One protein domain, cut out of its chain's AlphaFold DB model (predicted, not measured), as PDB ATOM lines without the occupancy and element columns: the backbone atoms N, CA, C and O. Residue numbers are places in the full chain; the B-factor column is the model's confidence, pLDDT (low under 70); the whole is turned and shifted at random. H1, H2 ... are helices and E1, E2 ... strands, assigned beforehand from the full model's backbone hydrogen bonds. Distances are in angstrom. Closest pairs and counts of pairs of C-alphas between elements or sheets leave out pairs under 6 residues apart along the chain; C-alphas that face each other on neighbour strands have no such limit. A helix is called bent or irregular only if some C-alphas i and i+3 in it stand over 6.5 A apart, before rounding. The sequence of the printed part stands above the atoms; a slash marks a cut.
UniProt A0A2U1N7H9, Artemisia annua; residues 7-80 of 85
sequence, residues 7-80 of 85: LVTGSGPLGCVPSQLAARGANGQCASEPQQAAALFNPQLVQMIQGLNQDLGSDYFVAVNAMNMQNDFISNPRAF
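AT A GLANCE: This is residues 7 to 80 of the 85 residues of a protein of Artemisia annua (UniProt A0A2U1N7H9). One long helix, H2, makes the longest axis of a flat, loose model, and a two-stranded parallel ribbon of E1 and E2 packs along one side of it through residues 42 to 53 of H2. The short helix H1 lies near the end where H2 begins; at the other end of H2 the backbone folds back into E2 and then H3, which slants away from H2. The printed part has 74 residues with three named helices and two named strands, in the order E1, H1, H2, E2, H3, and the class is mostly helix. The radius of gyration of the C-alphas is 14.9 A, and the C-alphas span 49 by 29 by 14 A.

IN THESE COORDINATES: E1 is residues 7 to 9, and C-alpha 7 stands at (263.775, 235.759, 129.719). H1 is residues 18 to 24, 9.9 A long. H2 is residues 32 to 56, 36.7 A from first to last C-alpha, with C-alpha 32 at (255.557, 261.895, 128.271). It is neither bent nor irregular, but only just: C-alphas 40 and 43 are 6.3 A apart. E2 is residues 61 to 64, 9.6 A long. H3 is residues 66 to 75, 14.0 A long, and C-alpha 75 stands at (271.063, 257.266, 120.746).

HOW THE PARTS SIT: E1 and E2 are parallel neighbours, with 39 degrees between their directions. C-alphas 9 and 64 face each other at 4.6 A; N 8 and O 62 at 2.9 A, and N 64 and O 8 at 2.8 A, are within hydrogen-bond range. E1, H1, H2 and E2 form a strand-helix-strand unit, two parallel neighbour strands with helices between them in the chain, and its crossover is right-handed. H2 and E2 touch, and their closest C-alphas are those of Val 46 and Ala 63, 6.2 A apart. E1 and H2 are near each other, with 6 pairs of C-alphas within 10 A. H1 and H2 are near each other, with 5 such pairs. H2 and H3 are apart, only just, at 8.4 A. H1 is apart from E2 and from H3. In H1 and H3 every O i to N i+4 pair is within hydrogen-bond range; in H2 it is 19 of 21.

THE WHOLE: The C-alphas of Asn 27 and Gly 57, the two farthest apart, are 48.8 A apart. The printed part has no cut. The links from H2 to E2 and from E2 to H3 are tight, those from E1 to H1 and from H1 to H2 are short, and there is no long link. The mean pLDDT of the printed part is 92.4, and no printed residue is under 70.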
ATOM      1  N   LEU A   7     263.487 234.339 129.865       95.44
ATOM      2  CA  LEU A   7     263.775 235.759 129.719       95.44
ATOM      3  C   LEU A   7     262.458 236.528 129.762       95.44
ATOM      4  O   LEU A   7     261.558 236.270 128.964       95.44
ATOM      5  N   VAL A   8     262.356 237.465 130.695       96.31
ATOM      6  CA  VAL A   8     261.197 238.340 130.838       96.31
ATOM      7  C   VAL A   8     261.626 239.742 130.451       96.31
ATOM      8  O   VAL A   8     262.384 240.401 131.161       96.31
ATOM      9  N   THR A   9     261.168 240.191 129.293       95.69
ATOM     10  CA  THR A   9     261.547 241.492 128.750       95.69
ATOM     11  C   THR A   9     260.691 242.587 129.366       95.69
ATOM     12  O   THR A   9     259.465 242.529 129.301       95.69
ATOM     13  N   GLY A  10     261.342 243.589 129.965       94.56
ATOM     14  CA  GLY A  10     260.666 244.816 130.370       94.56
ATOM     15  C   GLY A  10     260.126 245.596 129.172       94.56
ATOM     16  O   GLY A  10     260.443 245.316 128.018       94.56
ATOM     17  N   SER A  11     259.318 246.610 129.443       95.94
ATOM     18  CA  SER A  11     258.890 247.540 128.407       95.94
ATOM     19  C   SER A  11     260.080 248.307 127.833       95.94
ATOM     20  O   SER A  11     261.000 248.668 128.564       95.94
ATOM     21  N   GLY A  12     260.000 248.604 126.538       94.69
ATOM     22  CA  GLY A  12     260.793 249.624 125.859       94.69
ATOM     23  C   GLY A  12     260.342 251.058 126.149       94.69
ATOM     24  O   GLY A  12     259.364 251.239 126.886       94.69
ATOM     25  N   PRO A  13     260.996 252.081 125.558       94.88
ATOM     26  CA  PRO A  13     260.613 253.478 125.720       94.88
ATOM     27  C   PRO A  13     259.309 253.747 124.963       94.88
ATOM     28  O   PRO A  13     259.303 254.178 123.809       94.88
ATOM     29  N   LEU A  14     258.178 253.458 125.613       94.62
ATOM     30  CA  LEU A  14     256.849 253.519 125.004       94.62
ATOM     31  C   LEU A  14     256.531 254.892 124.422       94.62
ATOM     32  O   LEU A  14     255.851 254.961 123.407       94.62
ATOM     33  N   GLY A  15     257.025 255.980 125.017       93.88
ATOM     34  CA  GLY A  15     256.799 257.324 124.486       93.88
ATOM     35  C   GLY A  15     257.517 257.592 123.165       93.88
ATOM     36  O   GLY A  15     257.131 258.501 122.436       93.88
ATOM     37  N   CYS A  16     258.551 256.812 122.858       92.31
ATOM     38  CA  CYS A  16     259.426 257.007 121.707       92.31
ATOM     39  C   CYS A  16     259.120 256.048 120.546       92.31
ATOM     40  O   CYS A  16     259.851 256.035 119.558       92.31
ATOM     41  N   VAL A  17     258.075 255.218 120.639       91.00
ATOM     42  CA  VAL A  17     257.709 254.320 119.531       91.00
ATOM     43  C   VAL A  17     257.155 255.123 118.343       91.00
ATOM     44  O   VAL A  17     256.523 256.162 118.562       91.00
ATOM     45  N   PRO A  18     257.304 254.647 117.088       89.94
ATOM     46  CA  PRO A  18     256.916 255.417 115.901       89.94
ATOM     47  C   PRO A  18     255.466 255.912 115.912       89.94
ATOM     48  O   PRO A  18     255.194 257.042 115.517       89.94
ATOM     49  N   SER A  19     254.529 255.106 116.420       91.06
ATOM     50  CA  SER A  19     253.120 255.499 116.521       91.06
ATOM     51  C   SER A  19     252.882 256.628 117.529       91.06
ATOM     52  O   SER A  19     252.048 257.493 117.277       91.06
ATOM     53  N   GLN A  20     253.622 256.663 118.642       92.81
ATOM     54  CA  GLN A  20     253.532 257.747 119.624       92.81
ATOM     55  C   GLN A  20     254.197 259.017 119.105       92.81
ATOM     56  O   GLN A  20     253.638 260.094 119.280       92.81
ATOM     57  N   LEU A  21     255.324 258.902 118.399       89.94
ATOM     58  CA  LEU A  21     255.954 260.044 117.738       89.94
ATOM     59  C   LEU A  21     255.029 260.656 116.678       89.94
ATOM     60  O   LEU A  21     254.851 261.869 116.662       89.94
ATOM     61  N   ALA A  22     254.381 259.826 115.856       89.25
ATOM     62  CA  ALA A  22     253.455 260.285 114.824       89.25
ATOM     63  C   ALA A  22     252.168 260.909 115.392       89.25
ATOM     64  O   ALA A  22     251.667 261.885 114.843       89.25
ATOM     65  N   ALA A  23     251.616 260.346 116.475       88.31
ATOM     66  CA  ALA A  23     250.320 260.770 117.010       88.31
ATOM     67  C   ALA A  23     250.406 261.827 118.122       88.31
ATOM     68  O   ALA A  23     249.460 262.589 118.315       88.31
ATOM     69  N   ARG A  24     251.488 261.831 118.909       81.81
ATOM     70  CA  ARG A  24     251.609 262.599 120.162       81.81
ATOM     71  C   ARG A  24     252.962 263.296 120.339       81.81
ATOM     72  O   ARG A  24     253.126 264.040 121.304       81.81
ATOM     73  N   GLY A  25     253.931 263.052 119.458       74.31
ATOM     74  CA  GLY A  25     255.260 263.638 119.559       74.31
ATOM     75  C   GLY A  25     255.243 265.114 119.180       74.31
ATOM     76  O   GLY A  25     255.174 265.461 118.004       74.31
ATOM     77  N   ALA A  26     255.341 266.005 120.165       74.00
ATOM     78  CA  ALA A  26     255.557 267.419 119.889       74.00
ATOM     79  C   ALA A  26     257.003 267.613 119.403       74.00
ATOM     80  O   ALA A  26     257.947 267.321 120.133       74.00
ATOM     81  N   ASN A  27     257.188 268.094 118.171       75.44
ATOM     82  CA  ASN A  27     258.506 268.400 117.596       75.44
ATOM     83  C   ASN A  27     259.501 267.218 117.623       75.44
ATOM     84  O   ASN A  27     260.695 267.415 117.835       75.44
ATOM     85  N   GLY A  28     259.012 265.984 117.449       73.12
ATOM     86  CA  GLY A  28     259.853 264.780 117.478       73.12
ATOM     87  C   GLY A  28     260.289 264.330 118.879       73.12
ATOM     88  O   GLY A  28     261.105 263.419 118.995       73.12
ATOM     89  N   GLN A  29     259.753 264.936 119.944       86.12
ATOM     90  CA  GLN A  29     259.975 264.480 121.316       86.12
ATOM     91  C   GLN A  29     259.083 263.283 121.657       86.12
ATOM     92  O   GLN A  29     257.957 263.163 121.170       86.12
ATOM     93  N   CYS A  30     259.576 262.408 122.531       90.00
ATOM     94  CA  CYS A  30     258.810 261.268 123.018       90.00
ATOM     95  C   CYS A  30     257.594 261.715 123.842       90.00
ATOM     96  O   CYS A  30     257.676 262.653 124.636       90.00
ATOM     97  N   ALA A  31     256.477 261.002 123.703       93.75
ATOM     98  CA  ALA A  31     255.271 261.265 124.477       93.75
ATOM     99  C   ALA A  31     255.501 260.972 125.974       93.75
ATOM    100  O   ALA A  31     255.904 259.866 126.343       93.75
ATOM    101  N   SER A  32     255.223 261.951 126.840       92.94
ATOM    102  CA  SER A  32     255.557 261.895 128.271       92.94
ATOM    103  C   SER A  32     254.776 260.829 129.040       92.94
ATOM    104  O   SER A  32     255.374 260.050 129.776       92.94
ATOM    105  N   GLU A  33     253.457 260.762 128.849       93.69
ATOM    106  CA  GLU A  33     252.583 259.840 129.584       93.69
ATOM    107  C   GLU A  33     252.963 258.360 129.341       93.69
ATOM    108  O   GLU A  33     253.257 257.665 130.318       93.69
ATOM    109  N   PRO A  34     253.067 257.853 128.091       94.62
ATOM    110  CA  PRO A  34     253.507 256.475 127.863       94.62
ATOM    111  C   PRO A  34     254.929 256.214 128.374       94.62
ATOM    112  O   PRO A  34     255.215 255.135 128.893       94.62
ATOM    113  N   GLN A  35     255.826 257.200 128.259       95.06
ATOM    114  CA  GLN A  35     257.195 257.066 128.749       95.06
ATOM    115  C   GLN A  35     257.244 256.910 130.273       95.06
ATOM    116  O   GLN A  35     257.983 256.069 130.789       95.06
ATOM    117  N   GLN A  36     256.438 257.686 130.998       95.88
ATOM    118  CA  GLN A  36     256.337 257.597 132.450       95.88
ATOM    119  C   GLN A  36     255.729 256.260 132.889       95.88
ATOM    120  O   GLN A  36     256.211 255.661 133.851       95.88
ATOM    121  N   ALA A  37     254.737 255.746 132.157       96.62
ATOM    122  CA  ALA A  37     254.170 254.427 132.420       96.62
ATOM    123  C   ALA A  37     255.232 253.314 132.323       96.62
ATOM    124  O   ALA A  37     255.324 252.475 133.219       96.62
ATOM    125  N   ALA A  38     256.094 253.344 131.297       96.88
ATOM    126  CA  ALA A  38     257.203 252.394 131.168       96.88
ATOM    127  C   ALA A  38     258.202 252.494 132.338       96.88
ATOM    128  O   ALA A  38     258.663 251.474 132.856       96.88
ATOM    129  N   ALA A  39     258.509 253.719 132.783       96.12
ATOM    130  CA  ALA A  39     259.424 253.971 133.896       96.12
ATOM    131  C   ALA A  39     258.889 253.468 135.249       96.12
ATOM    132  O   ALA A  39     259.681 253.044 136.087       96.12
ATOM    133  N   LEU A  40     257.568 253.483 135.456       97.56
ATOM    134  CA  LEU A  40     256.926 252.944 136.661       97.56
ATOM    135  C   LEU A  40     256.790 251.417 136.615       97.56
ATOM    136  O   LEU A  40     257.049 250.743 137.610       97.56
ATOM    137  N   PHE A  41     256.424 250.870 135.454       97.75
ATOM    138  CA  PHE A  41     256.182 249.440 135.272       97.75
ATOM    139  C   PHE A  41     257.451 248.591 135.434       97.75
ATOM    140  O   PHE A  41     257.436 247.571 136.120       97.75
ATOM    141  N   ASN A  42     258.565 248.999 134.820       98.06
ATOM    142  CA  ASN A  42     259.768 248.165 134.756       98.06
ATOM    143  C   ASN A  42     260.386 247.834 136.133       98.06
ATOM    144  O   ASN A  42     260.708 246.666 136.360       98.06
ATOM    145  N   PRO A  43     260.521 248.782 137.082       97.88
ATOM    146  CA  PRO A  43     260.958 248.460 138.441       97.88
ATOM    147  C   PRO A  43     260.024 247.477 139.158       97.88
ATOM    148  O   PRO A  43     260.499 246.568 139.835       97.88
ATOM    149  N   GLN A  44     258.706 247.618 138.977       98.19
ATOM    150  CA  GLN A  44     257.715 246.722 139.582       98.19
ATOM    151  C   GLN A  44     257.791 245.308 138.990       98.19
ATOM    152  O   GLN A  44     257.733 244.326 139.728       98.19
ATOM    153  N   LEU A  45     258.000 245.191 137.676       98.06
ATOM    154  CA  LEU A  45     258.241 243.914 137.004       98.06
ATOM    155  C   LEU A  45     259.469 243.196 137.584       98.06
ATOM    156  O   LEU A  45     259.407 241.999 137.861       98.06
ATOM    157  N   VAL A  46     260.572 243.920 137.800       98.06
ATOM    158  CA  VAL A  46     261.794 243.356 138.398       98.06
ATOM    159  C   VAL A  46     261.531 242.855 139.820       98.06
ATOM    160  O   VAL A  46     261.940 241.743 140.149       98.06
ATOM    161  N   GLN A  47     260.816 243.627 140.641       98.25
ATOM    162  CA  GLN A  47     260.454 243.217 142.004       98.25
ATOM    163  C   GLN A  47     259.581 241.954 142.013       98.25
ATOM    164  O   GLN A  47     259.827 241.037 142.792       98.25
ATOM    165  N   MET A  48     258.599 241.866 141.112       97.94
ATOM    166  CA  MET A  48     257.747 240.681 140.981       97.94
ATOM    167  C   MET A  48     258.554 239.440 140.572       97.94
ATOM    168  O   MET A  48     258.363 238.368 141.142       97.94
ATOM    169  N   ILE A  49     259.479 239.579 139.615       97.50
ATOM    170  CA  ILE A  49     260.371 238.490 139.186       97.50
ATOM    171  C   ILE A  49     261.249 238.010 140.347       97.50
ATOM    172  O   ILE A  49     261.421 236.805 140.526       97.50
ATOM    173  N   GLN A  50     261.779 238.936 141.151       97.69
ATOM    174  CA  GLN A  50     262.568 238.600 142.337       97.69
ATOM    175  C   GLN A  50     261.746 237.799 143.351       97.69
ATOM    176  O   GLN A  50     262.225 236.770 143.820       97.69
ATOM    177  N   GLY A  51     260.511 238.221 143.642       97.94
ATOM    178  CA  GLY A  51     259.607 237.474 144.523       97.94
ATOM    179  C   GLY A  51     259.302 236.070 143.991       97.94
ATOM    180  O   GLY A  51     259.433 235.089 144.711       97.94
ATOM    181  N   LEU A  52     259.014 235.951 142.693       95.81
ATOM    182  CA  LEU A  52     258.718 234.659 142.072       95.81
ATOM    183  C   LEU A  52     259.913 233.691 142.116       95.81
ATOM    184  O   LEU A  52     259.735 232.505 142.383       95.81
ATOM    185  N   ASN A  53     261.136 234.173 141.881       96.25
ATOM    186  CA  ASN A  53     262.336 233.338 142.012       96.25
ATOM    187  C   ASN A  53     262.585 232.911 143.470       96.25
ATOM    188  O   ASN A  53     263.040 231.788 143.698       96.25
ATOM    189  N   GLN A  54     262.268 233.768 144.452       97.19
ATOM    190  CA  GLN A  54     262.348 233.421 145.877       97.19
ATOM    191  C   GLN A  54     261.359 232.306 146.233       97.19
ATOM    192  O   GLN A  54     261.769 231.307 146.823       97.19
ATOM    193  N   ASP A  55     260.100 232.430 145.807       96.44
ATOM    194  CA  ASP A  55     259.053 231.430 146.057       96.44
ATOM    195  C   ASP A  55     259.381 230.069 145.422       96.44
ATOM    196  O   ASP A  55     259.055 229.013 145.965       96.44
ATOM    197  N   LEU A  56     260.057 230.082 144.270       93.50
ATOM    198  CA  LEU A  56     260.455 228.879 143.539       93.50
ATOM    199  C   LEU A  56     261.819 228.312 143.969       93.50
ATOM    200  O   LEU A  56     262.201 227.235 143.503       93.50
ATOM    201  N   GLY A  57     262.568 229.025 144.818       94.19
ATOM    202  CA  GLY A  57     263.896 228.621 145.288       94.19
ATOM    203  C   GLY A  57     264.958 228.522 144.186       94.19
ATOM    204  O   GLY A  57     265.937 227.789 144.340       94.19
ATOM    205  N   SER A  58     264.769 229.200 143.048       92.06
ATOM    206  CA  SER A  58     265.733 229.204 141.942       92.06
ATOM    207  C   SER A  58     265.520 230.379 140.988       92.06
ATOM    208  O   SER A  58     264.404 230.864 140.818       92.06
ATOM    209  N   ASP A  59     266.583 230.763 140.282       91.94
ATOM    210  CA  ASP A  59     266.567 231.820 139.267       91.94
ATOM    211  C   ASP A  59     266.059 231.302 137.914       91.94
ATOM    212  O   ASP A  59     266.802 231.175 136.931       91.94
ATOM    213  N   TYR A  60     264.769 230.972 137.861       93.88
ATOM    214  CA  TYR A  60     264.110 230.574 136.618       93.88
ATOM    215  C   TYR A  60     263.858 231.771 135.705       93.88
ATOM    216  O   TYR A  60     263.970 231.640 134.488       93.88
ATOM    217  N   PHE A  61     263.543 232.933 136.274       96.00
ATOM    218  CA  PHE A  61     263.170 234.128 135.527       96.00
ATOM    219  C   PHE A  61     264.292 235.164 135.554       96.00
ATOM    220  O   PHE A  61     264.813 235.505 136.614       96.00
ATOM    221  N   VAL A  62     264.646 235.693 134.383       95.88
ATOM    222  CA  VAL A  62     265.674 236.727 134.224       95.88
ATOM    223  C   VAL A  62     265.046 237.949 133.572       95.88
ATOM    224  O   VAL A  62     264.585 237.881 132.431       95.88
ATOM    225  N   ALA A  63     265.038 239.071 134.290       96.38
ATOM    226  CA  ALA A  63     264.568 240.342 133.755       96.38
ATOM    227  C   ALA A  63     265.561 240.891 132.718       96.38
ATOM    228  O   ALA A  63     266.757 241.007 132.988       96.38
ATOM    229  N   VAL A  64     265.058 241.268 131.545       95.94
ATOM    230  CA  VAL A  64     265.844 241.888 130.475       95.94
ATOM    231  C   VAL A  64     265.537 243.383 130.417       95.94
ATOM    232  O   VAL A  64     264.378 243.794 130.322       95.94
ATOM    233  N   ASN A  65     266.588 244.206 130.439       94.25
ATOM    234  CA  ASN A  65     266.482 245.663 130.403       94.25
ATOM    235  C   ASN A  65     266.308 246.182 128.964       94.25
ATOM    236  O   ASN A  65     267.246 246.677 128.339       94.25
ATOM    237  N   ALA A  66     265.089 246.046 128.440       93.69
ATOM    238  CA  ALA A  66     264.738 246.501 127.095       93.69
ATOM    239  C   ALA A  66     264.844 248.025 126.926       93.69
ATOM    240  O   ALA A  66     265.239 248.475 125.854       93.69
ATOM    241  N   MET A  67     264.559 248.803 127.982       94.50
ATOM    242  CA  MET A  67     264.705 250.266 127.973       94.50
ATOM    243  C   MET A  67     266.107 250.686 127.558       94.50
ATOM    244  O   MET A  67     266.256 251.451 126.612       94.50
ATOM    245  N   ASN A  68     267.130 250.188 128.256       93.31
ATOM    246  CA  ASN A  68     268.504 250.602 127.991       93.31
ATOM    247  C   ASN A  68     268.960 250.123 126.615       93.31
ATOM    248  O   ASN A  68     269.448 250.932 125.841       93.31
ATOM    249  N   MET A  69     268.698 248.860 126.266       91.56
ATOM    250  CA  MET A  69     269.076 248.328 124.951       91.56
ATOM    251  C   MET A  69     268.480 249.143 123.795       91.56
ATOM    252  O   MET A  69     269.154 249.421 122.807       91.56
ATOM    253  N   GLN A  70     267.211 249.541 123.904       90.56
ATOM    254  CA  GLN A  70     266.554 250.324 122.860       90.56
ATOM    255  C   GLN A  70     266.971 251.796 122.892       90.56
ATOM    256  O   GLN A  70     267.109 252.399 121.832       90.56
ATOM    257  N   ASN A  71     267.238 252.371 124.067       90.00
ATOM    258  CA  ASN A  71     267.818 253.712 124.170       90.00
ATOM    259  C   ASN A  71     269.228 253.771 123.563       90.00
ATOM    260  O   ASN A  71     269.566 254.763 122.917       90.00
ATOM    261  N   ASP A  72     270.033 252.720 123.716       90.19
ATOM    262  CA  ASP A  72     271.359 252.621 123.098       90.19
ATOM    263  C   ASP A  72     271.237 252.590 121.567       90.19
ATOM    264  O   ASP A  72     271.941 253.324 120.875       90.19
ATOM    265  N   PHE A  73     270.274 251.826 121.037       86.00
ATOM    266  CA  PHE A  73     269.960 251.818 119.606       86.00
ATOM    267  C   PHE A  73     269.494 253.193 119.099       86.00
ATOM    268  O   PHE A  73     269.952 253.654 118.057       86.00
ATOM    269  N   ILE A  74     268.608 253.869 119.837       84.81
ATOM    270  CA  ILE A  74     268.074 255.189 119.462       84.81
ATOM    271  C   ILE A  74     269.167 256.268 119.506       84.81
ATOM    272  O   ILE A  74     269.221 257.130 118.630       84.81
ATOM    273  N   SER A  75     270.035 256.239 120.522       87.19
ATOM    274  CA  SER A  75     271.063 257.266 120.746       87.19
ATOM    275  C   SER A  75     272.341 257.046 119.937       87.19
ATOM    276  O   SER A  75     273.031 258.013 119.610       87.19
ATOM    277  N   ASN A  76     272.656 255.799 119.580       88.38
ATOM    278  CA  ASN A  76     273.843 255.450 118.810       88.38
ATOM    279  C   ASN A  76     273.560 254.379 117.740       88.38
ATOM    280  O   ASN A  76     274.188 253.320 117.745       88.38
ATOM    281  N   PRO A  77     272.666 254.641 116.773       85.12
ATOM    282  CA  PRO A  77     272.233 253.632 115.804       85.12
ATOM    283  C   PRO A  77     273.390 253.052 114.979       85.12
ATOM    284  O   PRO A  77     273.392 251.862 114.684       85.12
ATOM    285  N   ARG A  78     274.431 253.853 114.696       88.69
ATOM    286  CA  ARG A  78     275.634 253.417 113.962       88.69
ATOM    287  C   ARG A  78     276.436 252.324 114.669       88.69
ATOM    288  O   ARG A  78     277.135 251.573 114.001       88.69
ATOM    289  N   ALA A  79     276.353 252.222 115.996       90.19
ATOM    290  CA  ALA A  79     276.985 251.125 116.730       90.19
ATOM    291  C   ALA A  79     276.227 249.794 116.585       90.19
ATOM    292  O   ALA A  79     276.779 248.745 116.908       90.19
ATOM    293  N   PHE A  80     274.985 249.833 116.096       87.31
ATOM    294  CA  PHE A  80     274.090 248.680 115.998       87.31
ATOM    295  C   PHE A  80     273.653 248.359 114.556       87.31
ATOM    296  O   PHE A  80     272.947 247.375 114.348       87.31
TER     297      PHE A  80